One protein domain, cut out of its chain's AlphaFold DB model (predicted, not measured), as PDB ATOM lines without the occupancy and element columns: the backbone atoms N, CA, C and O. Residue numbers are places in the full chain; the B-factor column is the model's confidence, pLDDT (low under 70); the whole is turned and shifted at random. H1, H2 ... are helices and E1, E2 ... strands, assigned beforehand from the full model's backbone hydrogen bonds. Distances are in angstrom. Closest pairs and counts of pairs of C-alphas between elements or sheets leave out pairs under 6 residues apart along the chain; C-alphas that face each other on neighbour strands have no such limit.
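What this domain is: This is residues 120 to 201 of the 213 residues of an uncharacterized protein of Micromonospora nigra (UniProt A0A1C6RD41). A strongly twisted four-stranded wall has H1 packed on edge strand E4, and H2 only grazes it. The printed part has 82 residues, with two named helices, then four named strands in a meander of antiparallel neighbours, E1 E2 E3 E4. The class is mixed, the whole compact: radius of gyration of the C-alphas 13.5 A, spans 40 by 34 by 26 A.

Where its parts are: Find C-alpha 120 at (5.824, 3.689, 47.690); H1 runs to residue 129, H2 from 136 to 147. E1 is 159 to 164, E2 174 to 178, E3 182 to 189, E4 192 to 200, 23.7 A long, ending at (-0.842, 6.309, 33.931).

How they stand to each other: In hairpin E3 and E4, N 183 and O 199 are within hydrogen-bond range, 2.8 A. H1 is on the sheet, C-alphas 121 and 198 closest at 7.2 A. H2 touches H1 with residues 139 to 143 alone, C-alphas 139 and 125 closest at 6.2 A. Both helices have every O i to N i+4 pair within range.

The domain as a whole: The printed part has no cut; link H2 to E1 is long; residues 150 to 157, among others, have pLDDT under 70.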
ATOM      1  N   ARG A 120       6.793   4.354  48.562       85.56
ATOM      2  CA  ARG A 120       5.824   3.689  47.690       85.56
ATOM      3  C   ARG A 120       5.809   4.356  46.320       85.56
ATOM      4  O   ARG A 120       5.938   3.663  45.309       85.56
ATOM      5  N   VAL A 121       5.676   5.678  46.275       84.81
ATOM      6  CA  VAL A 121       5.697   6.456  45.034       84.81
ATOM      7  C   VAL A 121       7.077   6.378  44.387       84.81
ATOM      8  O   VAL A 121       7.166   6.144  43.183       84.81
ATOM      9  N   ALA A 122       8.165   6.459  45.158       85.75
ATOM     10  CA  ALA A 122       9.515   6.262  44.630       85.75
ATOM     11  C   ALA A 122       9.677   4.875  43.981       85.75
ATOM     12  O   ALA A 122      10.259   4.754  42.902       85.75
ATOM     13  N   GLY A 123       9.117   3.826  44.592       84.38
ATOM     14  CA  GLY A 123       9.051   2.485  44.011       84.38
ATOM     15  C   GLY A 123       8.278   2.446  42.688       84.38
ATOM     16  O   GLY A 123       8.772   1.883  41.710       84.38
ATOM     17  N   GLN A 124       7.109   3.093  42.623       85.69
ATOM     18  CA  GLN A 124       6.325   3.211  41.386       85.69
ATOM     19  C   GLN A 124       7.101   3.939  40.281       85.69
ATOM     20  O   GLN A 124       7.135   3.460  39.146       85.69
ATOM     21  N   VAL A 125       7.770   5.048  40.611       85.38
ATOM     22  CA  VAL A 125       8.595   5.811  39.665       85.38
ATOM     23  C   VAL A 125       9.739   4.958  39.132       85.38
ATOM     24  O   VAL A 125       9.933   4.922  37.922       85.38
ATOM     25  N   ARG A 126      10.466   4.219  39.980       85.12
ATOM     26  CA  ARG A 126      11.561   3.340  39.522       85.12
ATOM     27  C   ARG A 126      11.077   2.305  38.505       85.12
ATOM     28  O   ARG A 126      11.713   2.121  37.467       85.12
ATOM     29  N   VAL A 127       9.920   1.689  38.759       84.69
ATOM     30  CA  VAL A 127       9.293   0.742  37.822       84.69
ATOM     31  C   VAL A 127       8.906   1.439  36.514       84.69
ATOM     32  O   VAL A 127       9.285   0.973  35.439       84.69
ATOM     33  N   ALA A 128       8.204   2.574  36.586       80.88
ATOM     34  CA  ALA A 128       7.759   3.332  35.413       80.88
ATOM     35  C   ALA A 128       8.931   3.865  34.568       80.88
ATOM     36  O   ALA A 128       8.873   3.885  33.337       80.88
ATOM     37  N   ALA A 129      10.009   4.273  35.230       75.50
ATOM     38  CA  ALA A 129      11.223   4.794  34.625       75.50
ATOM     39  C   ALA A 129      12.149   3.698  34.084       75.50
ATOM     40  O   ALA A 129      13.097   4.021  33.370       75.50
ATOM     41  N   ARG A 130      11.894   2.421  34.416       78.88
ATOM     42  CA  ARG A 130      12.830   1.301  34.203       78.88
ATOM     43  C   ARG A 130      14.220   1.602  34.778       78.88
ATOM     44  O   ARG A 130      15.242   1.248  34.200       78.88
ATOM     45  N   VAL A 131      14.239   2.295  35.913       73.00
ATOM     46  CA  VAL A 131      15.454   2.676  36.631       73.00
ATOM     47  C   VAL A 131      15.713   1.602  37.682       73.00
ATOM     48  O   VAL A 131      14.892   1.374  38.568       73.00
ATOM     49  N   HIS A 132      16.840   0.902  37.551       65.00
ATOM     50  CA  HIS A 132      17.229  -0.214  38.430       65.00
ATOM     51  C   HIS A 132      18.090   0.219  39.624       65.00
ATOM     52  O   HIS A 132      18.486  -0.599  40.450       65.00
ATOM     53  N   THR A 133      18.401   1.501  39.700       61.09
ATOM     54  CA  THR A 133      19.268   2.118  40.696       61.09
ATOM     55  C   THR A 133      18.447   2.650  41.871       61.09
ATOM     56  O   THR A 133      17.273   3.014  41.766       61.09
ATOM     57  N   THR A 134      19.065   2.646  43.048       63.41
ATOM     58  CA  THR A 134      18.427   3.029  44.315       63.41
ATOM     59  C   THR A 134      18.453   4.541  44.569       63.41
ATOM     60  O   THR A 134      17.863   4.994  45.551       63.41
ATOM     61  N   GLY A 135      19.084   5.326  43.688       69.25
ATOM     62  CA  GLY A 135      19.338   6.754  43.863       69.25
ATOM     63  C   GLY A 135      18.076   7.620  43.870       69.25
ATOM     64  O   GLY A 135      17.141   7.409  43.100       69.25
ATOM     65  N   PHE A 136      18.058   8.625  44.747       78.31
ATOM     66  CA  PHE A 136      16.974   9.610  44.816       78.31
ATOM     67  C   PHE A 136      17.001  10.591  43.631       78.31
ATOM     68  O   PHE A 136      15.950  11.026  43.164       78.31
ATOM     69  N   ASP A 137      18.191  10.901  43.107       83.19
ATOM     70  CA  ASP A 137      18.360  11.848  42.000       83.19
ATOM     71  C   ASP A 137      17.625  11.400  40.733       83.19
ATOM     72  O   ASP A 137      16.986  12.213  40.076       83.19
ATOM     73  N   GLU A 138      17.622  10.106  40.417       82.50
ATOM     74  CA  GLU A 138      16.971   9.599  39.204       82.50
ATOM     75  C   GLU A 138      15.446   9.632  39.311       82.50
ATOM     76  O   GLU A 138      14.768   9.939  38.329       82.50
ATOM     77  N   VAL A 139      14.908   9.365  40.508       84.38
ATOM     78  CA  VAL A 139      13.477   9.519  40.811       84.38
ATOM     79  C   VAL A 139      13.081  10.987  40.666       84.38
ATOM     80  O   VAL A 139      12.117  11.288  39.962       84.38
ATOM     81  N   ARG A 140      13.854  11.906  41.261       86.25
ATOM     82  CA  ARG A 140      13.635  13.354  41.142       86.25
ATOM     83  C   ARG A 140      13.684  13.807  39.685       86.25
ATOM     84  O   ARG A 140      12.783  14.502  39.228       86.25
ATOM     85  N   ASP A 141      14.721  13.424  38.952       85.94
ATOM     86  CA  ASP A 141      14.929  13.879  37.582       85.94
ATOM     87  C   ASP A 141      13.877  13.288  36.634       85.94
ATOM     88  O   ASP A 141      13.452  13.953  35.690       85.94
ATOM     89  N   TRP A 142      13.408  12.064  36.894       87.69
ATOM     90  CA  TRP A 142      12.275  11.494  36.173       87.69
ATOM     91  C   TRP A 142      10.980  12.252  36.471       87.69
ATOM     92  O   TRP A 142      10.289  12.626  35.528       87.69
ATOM     93  N   LEU A 143      10.681  12.549  37.742       87.31
ATOM     94  CA  LEU A 143       9.496  13.326  38.121       87.31
ATOM     95  C   LEU A 143       9.515  14.724  37.497       87.31
ATOM     96  O   LEU A 143       8.490  15.175  36.996       87.31
ATOM     97  N   ARG A 144      10.682  15.380  37.453       86.19
ATOM     98  CA  ARG A 144      10.848  16.670  36.769       86.19
ATOM     99  C   ARG A 144      10.591  16.553  35.269       86.19
ATOM    100  O   ARG A 144       9.834  17.347  34.734       86.19
ATOM    101  N   ARG A 145      11.153  15.550  34.585       83.50
ATOM    102  CA  ARG A 145      10.866  15.329  33.152       83.50
ATOM    103  C   ARG A 145       9.393  15.022  32.883       83.50
ATOM    104  O   ARG A 145       8.893  15.355  31.816       83.50
ATOM    105  N   GLU A 146       8.732  14.349  33.818       84.69
ATOM    106  CA  GLU A 146       7.356  13.896  33.655       84.69
ATOM    107  C   GLU A 146       6.332  15.004  33.935       84.69
ATOM    108  O   GLU A 146       5.390  15.150  33.163       84.69
ATOM    109  N   PHE A 147       6.512  15.779  35.008       83.50
ATOM    110  CA  PHE A 147       5.510  16.722  35.522       83.50
ATOM    111  C   PHE A 147       5.890  18.198  35.399       83.50
ATOM    112  O   PHE A 147       5.025  19.058  35.579       83.50
ATOM    113  N   CYS A 148       7.153  18.517  35.108       81.88
ATOM    114  CA  CYS A 148       7.567  19.899  34.924       81.88
ATOM    115  C   CYS A 148       7.592  20.270  33.445       81.88
ATOM    116  O   CYS A 148       8.181  19.590  32.605       81.88
ATOM    117  N   LEU A 149       7.000  21.421  33.151       74.38
ATOM    118  CA  LEU A 149       7.267  22.143  31.929       74.38
ATOM    119  C   LEU A 149       8.608  22.879  32.065       74.38
ATOM    120  O   LEU A 149       8.951  23.364  33.153       74.38
ATOM    121  N   PRO A 150       9.344  23.034  30.957       67.50
ATOM    122  CA  PRO A 150      10.602  23.762  30.955       67.50
ATOM    123  C   PRO A 150      10.409  25.209  31.438       67.50
ATOM    124  O   PRO A 150       9.329  25.793  31.248       67.50
ATOM    125  N   PRO A 151      11.442  25.833  32.017       65.94
ATOM    126  CA  PRO A 151      11.383  27.236  32.402       65.94
ATOM    127  C   PRO A 151      11.333  28.158  31.161       65.94
ATOM    128  O   PRO A 151      11.992  27.865  30.165       65.94
ATOM    129  N   PRO A 152      10.576  29.276  31.193       56.28
ATOM    130  CA  PRO A 152      10.424  30.217  30.062       56.28
ATOM    131  C   PRO A 152      11.682  31.016  29.722       56.28
ATOM    132  O   PRO A 152      11.809  31.582  28.637       56.28
ATOM    133  N   ALA A 153      12.624  31.085  30.653       61.75
ATOM    134  CA  ALA A 153      13.901  31.736  30.460       61.75
ATOM    135  C   ALA A 153      14.977  30.988  31.242       61.75
ATOM    136  O   ALA A 153      14.696  30.270  32.203       61.75
ATOM    137  N   GLU A 154      16.225  31.187  30.841       58.31
ATOM    138  CA  GLU A 154      17.373  30.697  31.591       58.31
ATOM    139  C   GLU A 154      17.349  31.282  33.014       58.31
ATOM    140  O   GLU A 154      17.207  32.492  33.194       58.31
ATOM    141  N   GLY A 155      17.399  30.413  34.025       59.25
ATOM    142  CA  GLY A 155      17.268  30.796  35.436       59.25
ATOM    143  C   GLY A 155      15.831  30.991  35.942       59.25
ATOM    144  O   GLY A 155      15.645  31.207  37.139       59.25
ATOM    145  N   ALA A 156      14.809  30.883  35.083       67.50
ATOM    146  CA  ALA A 156      13.424  30.810  35.543       67.50
ATOM    147  C   ALA A 156      13.132  29.444  36.191       67.50
ATOM    148  O   ALA A 156      13.858  28.468  36.000       67.50
ATOM    149  N   ARG A 157      12.075  29.388  37.006       69.94
ATOM    150  CA  ARG A 157      11.681  28.173  37.729       69.94
ATOM    151  C   ARG A 157      10.933  27.205  36.817       69.94
ATOM    152  O   ARG A 157      10.244  27.637  35.891       69.94
ATOM    153  N   ASP A 158      11.039  25.918  37.137       74.56
ATOM    154  CA  ASP A 158      10.196  24.879  36.549       74.56
ATOM    155  C   ASP A 158       8.722  25.243  36.754       74.56
ATOM    156  O   ASP A 158       8.321  25.718  37.822       74.56
ATOM    157  N   ARG A 159       7.918  25.036  35.713       76.50
ATOM    158  CA  ARG A 159       6.469  25.253  35.758       76.50
ATOM    159  C   ARG A 159       5.782  23.900  35.847       76.50
ATOM    160  O   ARG A 159       6.319  22.904  35.377       76.50
ATOM    161  N   ILE A 160       4.590  23.858  36.419       78.06
ATOM    162  CA  ILE A 160       3.770  22.646  36.477       78.06
ATOM    163  C   ILE A 160       2.382  22.951  35.935       78.06
ATOM    164  O   ILE A 160       1.919  24.090  36.003       78.06
ATOM    165  N   VAL A 161       1.717  21.921  35.429       76.06
ATOM    166  CA  VAL A 161       0.296  21.976  35.096       76.06
ATOM    167  C   VAL A 161      -0.457  21.221  36.175       76.06
ATOM    168  O   VAL A 161      -0.152  20.057  36.438       76.06
ATOM    169  N   HIS A 162      -1.429  21.868  36.813       77.38
ATOM    170  CA  HIS A 162      -2.234  21.225  37.842       77.38
ATOM    171  C   HIS A 162      -3.720  21.595  37.738       77.38
ATOM    172  O   HIS A 162      -4.080  22.680  37.283       77.38
ATOM    173  N   SER A 163      -4.589  20.703  38.209       72.62
ATOM    174  CA  SER A 163      -5.995  20.990  38.517       72.62
ATOM    175  C   SER A 163      -6.179  21.079  40.027       72.62
ATOM    176  O   SER A 163      -5.535  20.332  40.759       72.62
ATOM    177  N   GLY A 164      -7.040  21.978  40.508       66.06
ATOM    178  CA  GLY A 164      -7.339  22.093  41.942       66.06
ATOM    179  C   GLY A 164      -7.860  20.786  42.559       66.06
ATOM    180  O   GLY A 164      -8.350  19.907  41.852       66.06
ATOM    181  N   GLY A 165      -7.729  20.657  43.879       62.03
ATOM    182  CA  GLY A 165      -8.280  19.547  44.656       62.03
ATOM    183  C   GLY A 165      -9.805  19.623  44.822       62.03
ATOM    184  O   GLY A 165     -10.451  20.513  44.259       62.03
ATOM    185  N   PRO A 166     -10.413  18.699  45.591       53.81
ATOM    186  CA  PRO A 166     -11.840  18.745  45.902       53.81
ATOM    187  C   PRO A 166     -12.238  20.137  46.409       53.81
ATOM    188  O   PRO A 166     -11.536  20.698  47.244       53.81
ATOM    189  N   ARG A 167     -13.370  20.683  45.937       54.12
ATOM    190  CA  ARG A 167     -13.830  22.049  46.284       54.12
ATOM    191  C   ARG A 167     -13.946  22.309  47.790       54.12
ATOM    192  O   ARG A 167     -13.930  23.457  48.210       54.12
ATOM    193  N   GLU A 168     -14.110  21.249  48.570       56.53
ATOM    194  CA  GLU A 168     -14.251  21.281  50.027       56.53
ATOM    195  C   GLU A 168     -12.911  21.470  50.755       56.53
ATOM    196  O   GLU A 168     -12.894  21.772  51.946       56.53
ATOM    197  N   GLN A 169     -11.784  21.300  50.058       64.75
ATOM    198  CA  GLN A 169     -10.458  21.481  50.629       64.75
ATOM    199  C   GLN A 169      -9.952  22.922  50.463       64.75
ATOM    200  O   GLN A 169     -10.266  23.577  49.465       64.75
ATOM    201  N   PRO A 170      -9.136  23.424  51.410       66.94
ATOM    202  CA  PRO A 170      -8.452  24.699  51.248       66.94
ATOM    203  C   PRO A 170      -7.682  24.781  49.924       66.94
ATOM    204  O   PRO A 170      -7.042  23.823  49.485       66.94
ATOM    205  N   ALA A 171      -7.700  25.953  49.288       67.75
ATOM    206  CA  ALA A 171      -6.894  26.188  48.097       67.75
ATOM    207  C   ALA A 171      -5.416  25.876  48.390       67.75
ATOM    208  O   ALA A 171      -4.867  26.313  49.400       67.75
ATOM    209  N   GLY A 172      -4.790  25.082  47.520       70.56
ATOM    210  CA  GLY A 172      -3.397  24.666  47.677       70.56
ATOM    211  C   GLY A 172      -3.158  23.501  48.645       70.56
ATOM    212  O   GLY A 172      -2.026  23.036  48.714       70.56
ATOM    213  N   SER A 173      -4.172  22.972  49.348       77.25
ATOM    214  CA  SER A 173      -3.990  21.785  50.204       77.25
ATOM    215  C   SER A 173      -4.098  20.464  49.448       77.25
ATOM    216  O   SER A 173      -3.628  19.445  49.940       77.25
ATOM    217  N   ALA A 174      -4.704  20.462  48.264       82.88
ATOM    218  CA  ALA A 174      -4.636  19.351  47.330       82.88
ATOM    219  C   ALA A 174      -4.792  19.844  45.897       82.88
ATOM    220  O   ALA A 174      -5.471  20.839  45.630       82.88
ATOM    221  N   PHE A 175      -4.156  19.132  44.979       80.44
ATOM    222  CA  PHE A 175      -4.247  19.352  43.545       80.44
ATOM    223  C   PHE A 175      -3.750  18.112  42.813       80.44
ATOM    224  O   PHE A 175      -3.048  17.279  43.374       80.44
ATOM    225  N   THR A 176      -4.085  18.003  41.541       82.88
ATOM    226  CA  THR A 176      -3.587  16.935  40.680       82.88
ATOM    227  C   THR A 176      -2.605  17.537  39.689       82.88
ATOM    228  O   THR A 176      -2.965  18.459  38.961       82.88
ATOM    229  N   LEU A 177      -1.374  17.035  39.667       84.50
ATOM    230  CA  LEU A 177      -0.366  17.320  38.654       84.50
ATOM    231  C   LEU A 177      -0.657  16.526  37.384       84.50
ATOM    232  O   LEU A 177      -0.878  15.313  37.429       84.50
ATOM    233  N   HIS A 178      -0.563  17.207  36.251       79.44
ATOM    234  CA  HIS A 178      -0.696  16.607  34.931       79.44
ATOM    235  C   HIS A 178       0.689  16.518  34.312       79.44
ATOM    236  O   HIS A 178       1.365  17.530  34.129       79.44
ATOM    237  N   GLY A 179       1.134  15.293  34.060       77.50
ATOM    238  CA  GLY A 179       2.411  14.988  33.436       77.50
ATOM    239  C   GLY A 179       2.252  14.563  31.983       77.50
ATOM    240  O   GLY A 179       1.168  14.588  31.407       77.50
ATOM    241  N   THR A 180       3.357  14.175  31.357       75.06
ATOM    242  CA  THR A 180       3.365  13.798  29.937       75.06
ATOM    243  C   THR A 180       2.623  12.504  29.615       75.06
ATOM    244  O   THR A 180       2.133  12.361  28.505       75.06
ATOM    245  N   ARG A 181       2.601  11.568  30.559       76.88
ATOM    246  CA  ARG A 181       2.058  10.205  30.489       76.88
ATOM    247  C   ARG A 181       1.416   9.793  31.812       76.88
ATOM    248  O   ARG A 181       0.760   8.755  31.881       76.88
ATOM    249  N   TRP A 182       1.655  10.554  32.875       83.25
ATOM    250  CA  TRP A 182       1.203  10.254  34.224       83.25
ATOM    251  C   TRP A 182       0.411  11.413  34.800       83.25
ATOM    252  O   TRP A 182       0.646  12.574  34.488       83.25
ATOM    253  N   VAL A 183      -0.497  11.072  35.699       84.69
ATOM    254  CA  VAL A 183      -1.239  11.999  36.542       84.69
ATOM    255  C   VAL A 183      -0.858  11.689  37.985       84.69
ATOM    256  O   VAL A 183      -0.781  10.513  38.359       84.69
ATOM    257  N   ALA A 184      -0.575  12.720  38.777       87.31
ATOM    258  CA  ALA A 184      -0.182  12.572  40.174       87.31
ATOM    259  C   ALA A 184      -1.080  13.408  41.082       87.31
ATOM    260  O   ALA A 184      -1.139  14.626  40.948       87.31
ATOM    261  N   ASP A 185      -1.750  12.766  42.032       87.00
ATOM    262  CA  ASP A 185      -2.508  13.480  43.053       87.00
ATOM    263  C   ASP A 185      -1.566  13.924  44.165       87.00
ATOM    264  O   ASP A 185      -0.765  13.137  44.676       87.00
ATOM    265  N   VAL A 186      -1.677  15.193  44.537       87.94
ATOM    266  CA  VAL A 186      -0.892  15.841  45.577       87.94
ATOM    267  C   VAL A 186      -1.825  16.305  46.681       87.94
ATOM    268  O   VAL A 186      -2.863  16.911  46.416       87.94
ATOM    269  N   ALA A 187      -1.449  16.032  47.925       87.31
ATOM    270  CA  ALA A 187      -2.163  16.505  49.103       87.31
ATOM    271  C   ALA A 187      -1.188  16.972  50.185       87.31
ATOM    272  O   ALA A 187      -0.065  16.477  50.283       87.31
ATOM    273  N   LEU A 188      -1.624  17.915  51.008       86.00
ATOM    274  CA  LEU A 188      -0.901  18.393  52.173       86.00
ATOM    275  C   LEU A 188      -1.014  17.353  53.294       86.00
ATOM    276  O   LEU A 188      -2.094  17.127  53.837       86.00
ATOM    277  N   VAL A 189       0.107  16.726  53.644       83.56
ATOM    278  CA  VAL A 189       0.219  15.709  54.695       83.56
ATOM    279  C   VAL A 189       1.363  16.100  55.624       83.56
ATOM    280  O   VAL A 189       2.487  16.312  55.175       83.56
ATOM    281  N   ASP A 190       1.081  16.225  56.922       85.62
ATOM    282  CA  ASP A 190       2.034  16.695  57.941       85.62
ATOM    283  C   ASP A 190       2.738  18.007  57.548       85.62
ATOM    284  O   ASP A 190       3.951  18.150  57.691       85.62
ATOM    285  N   ASN A 191       1.973  18.966  57.010       81.69
ATOM    286  CA  ASN A 191       2.474  20.265  56.548       81.69
ATOM    287  C   ASN A 191       3.460  20.195  55.357       81.69
ATOM    288  O   ASN A 191       4.197  21.145  55.102       81.69
ATOM    289  N   VAL A 192       3.463  19.085  54.613       83.50
ATOM    290  CA  VAL A 192       4.253  18.897  53.388       83.50
ATOM    291  C   VAL A 192       3.325  18.455  52.263       83.50
ATOM    292  O   VAL A 192       2.531  17.533  52.439       83.50
ATOM    293  N   LEU A 193       3.404  19.087  51.092       86.38
ATOM    294  CA  LEU A 193       2.702  18.584  49.912       86.38
ATOM    295  C   LEU A 193       3.348  17.266  49.496       86.38
ATOM    296  O   LEU A 193       4.557  17.216  49.312       86.38
ATOM    297  N   ARG A 194       2.577  16.193  49.366       88.69
ATOM    298  CA  ARG A 194       3.088  14.868  48.999       88.69
ATOM    299  C   ARG A 194       2.314  14.314  47.823       88.69
ATOM    300  O   ARG A 194       1.091  14.439  47.788       88.69
ATOM    301  N   ILE A 195       3.018  13.662  46.898       90.62
ATOM    302  CA  ILE A 195       2.360  12.812  45.903       90.62
ATOM    303  C   ILE A 195       1.756  11.625  46.657       90.62
ATOM    304  O   ILE A 195       2.483  10.842  47.261       90.62
ATOM    305  N   THR A 196       0.434  11.502  46.641       88.75
ATOM    306  CA  THR A 196      -0.297  10.428  47.332       88.75
ATOM    307  C   THR A 196      -0.688   9.300  46.387       88.75
ATOM    308  O   THR A 196      -0.879   8.158  46.811       88.75
ATOM    309  N   ARG A 197      -0.795   9.597  45.088       86.62
ATOM    310  CA  ARG A 197      -1.143   8.622  44.056       86.62
ATOM    311  C   ARG A 197      -0.527   9.008  42.722       86.62
ATOM    312  O   ARG A 197      -0.514  10.179  42.367       86.62
ATOM    313  N   MET A 198      -0.091   8.005  41.963       88.38
ATOM    314  CA  MET A 198       0.295   8.147  40.563       88.38
ATOM    315  C   MET A 198      -0.458   7.149  39.688       88.38
ATOM    316  O   MET A 198      -0.511   5.956  39.998       88.38
ATOM    317  N   THR A 199      -1.015   7.631  38.582       84.44
ATOM    318  CA  THR A 199      -1.754   6.827  37.601       84.44
ATOM    319  C   THR A 199      -1.288   7.141  36.188       84.44
ATOM    320  O   THR A 199      -1.098   8.307  35.852       84.44
ATOM    321  N   GLY A 200      -1.106   6.112  35.357       78.50
ATOM    322  CA  GLY A 200      -0.842   6.309  33.931       78.50
ATOM    323  C   GLY A 200      -2.081   6.882  33.243       78.50
ATOM    324  O   GLY A 200      -3.191   6.439  33.538       78.50
ATOM    325  N   ALA A 201      -1.896   7.847  32.346       60.19
ATOM    326  CA  ALA A 201      -2.988   8.514  31.634       60.19
ATOM    327  C   ALA A 201      -3.821   7.537  30.774       60.19
ATOM    328  O   ALA A 201      -5.022   7.731  30.619       60.19
TER     329      ALA A 201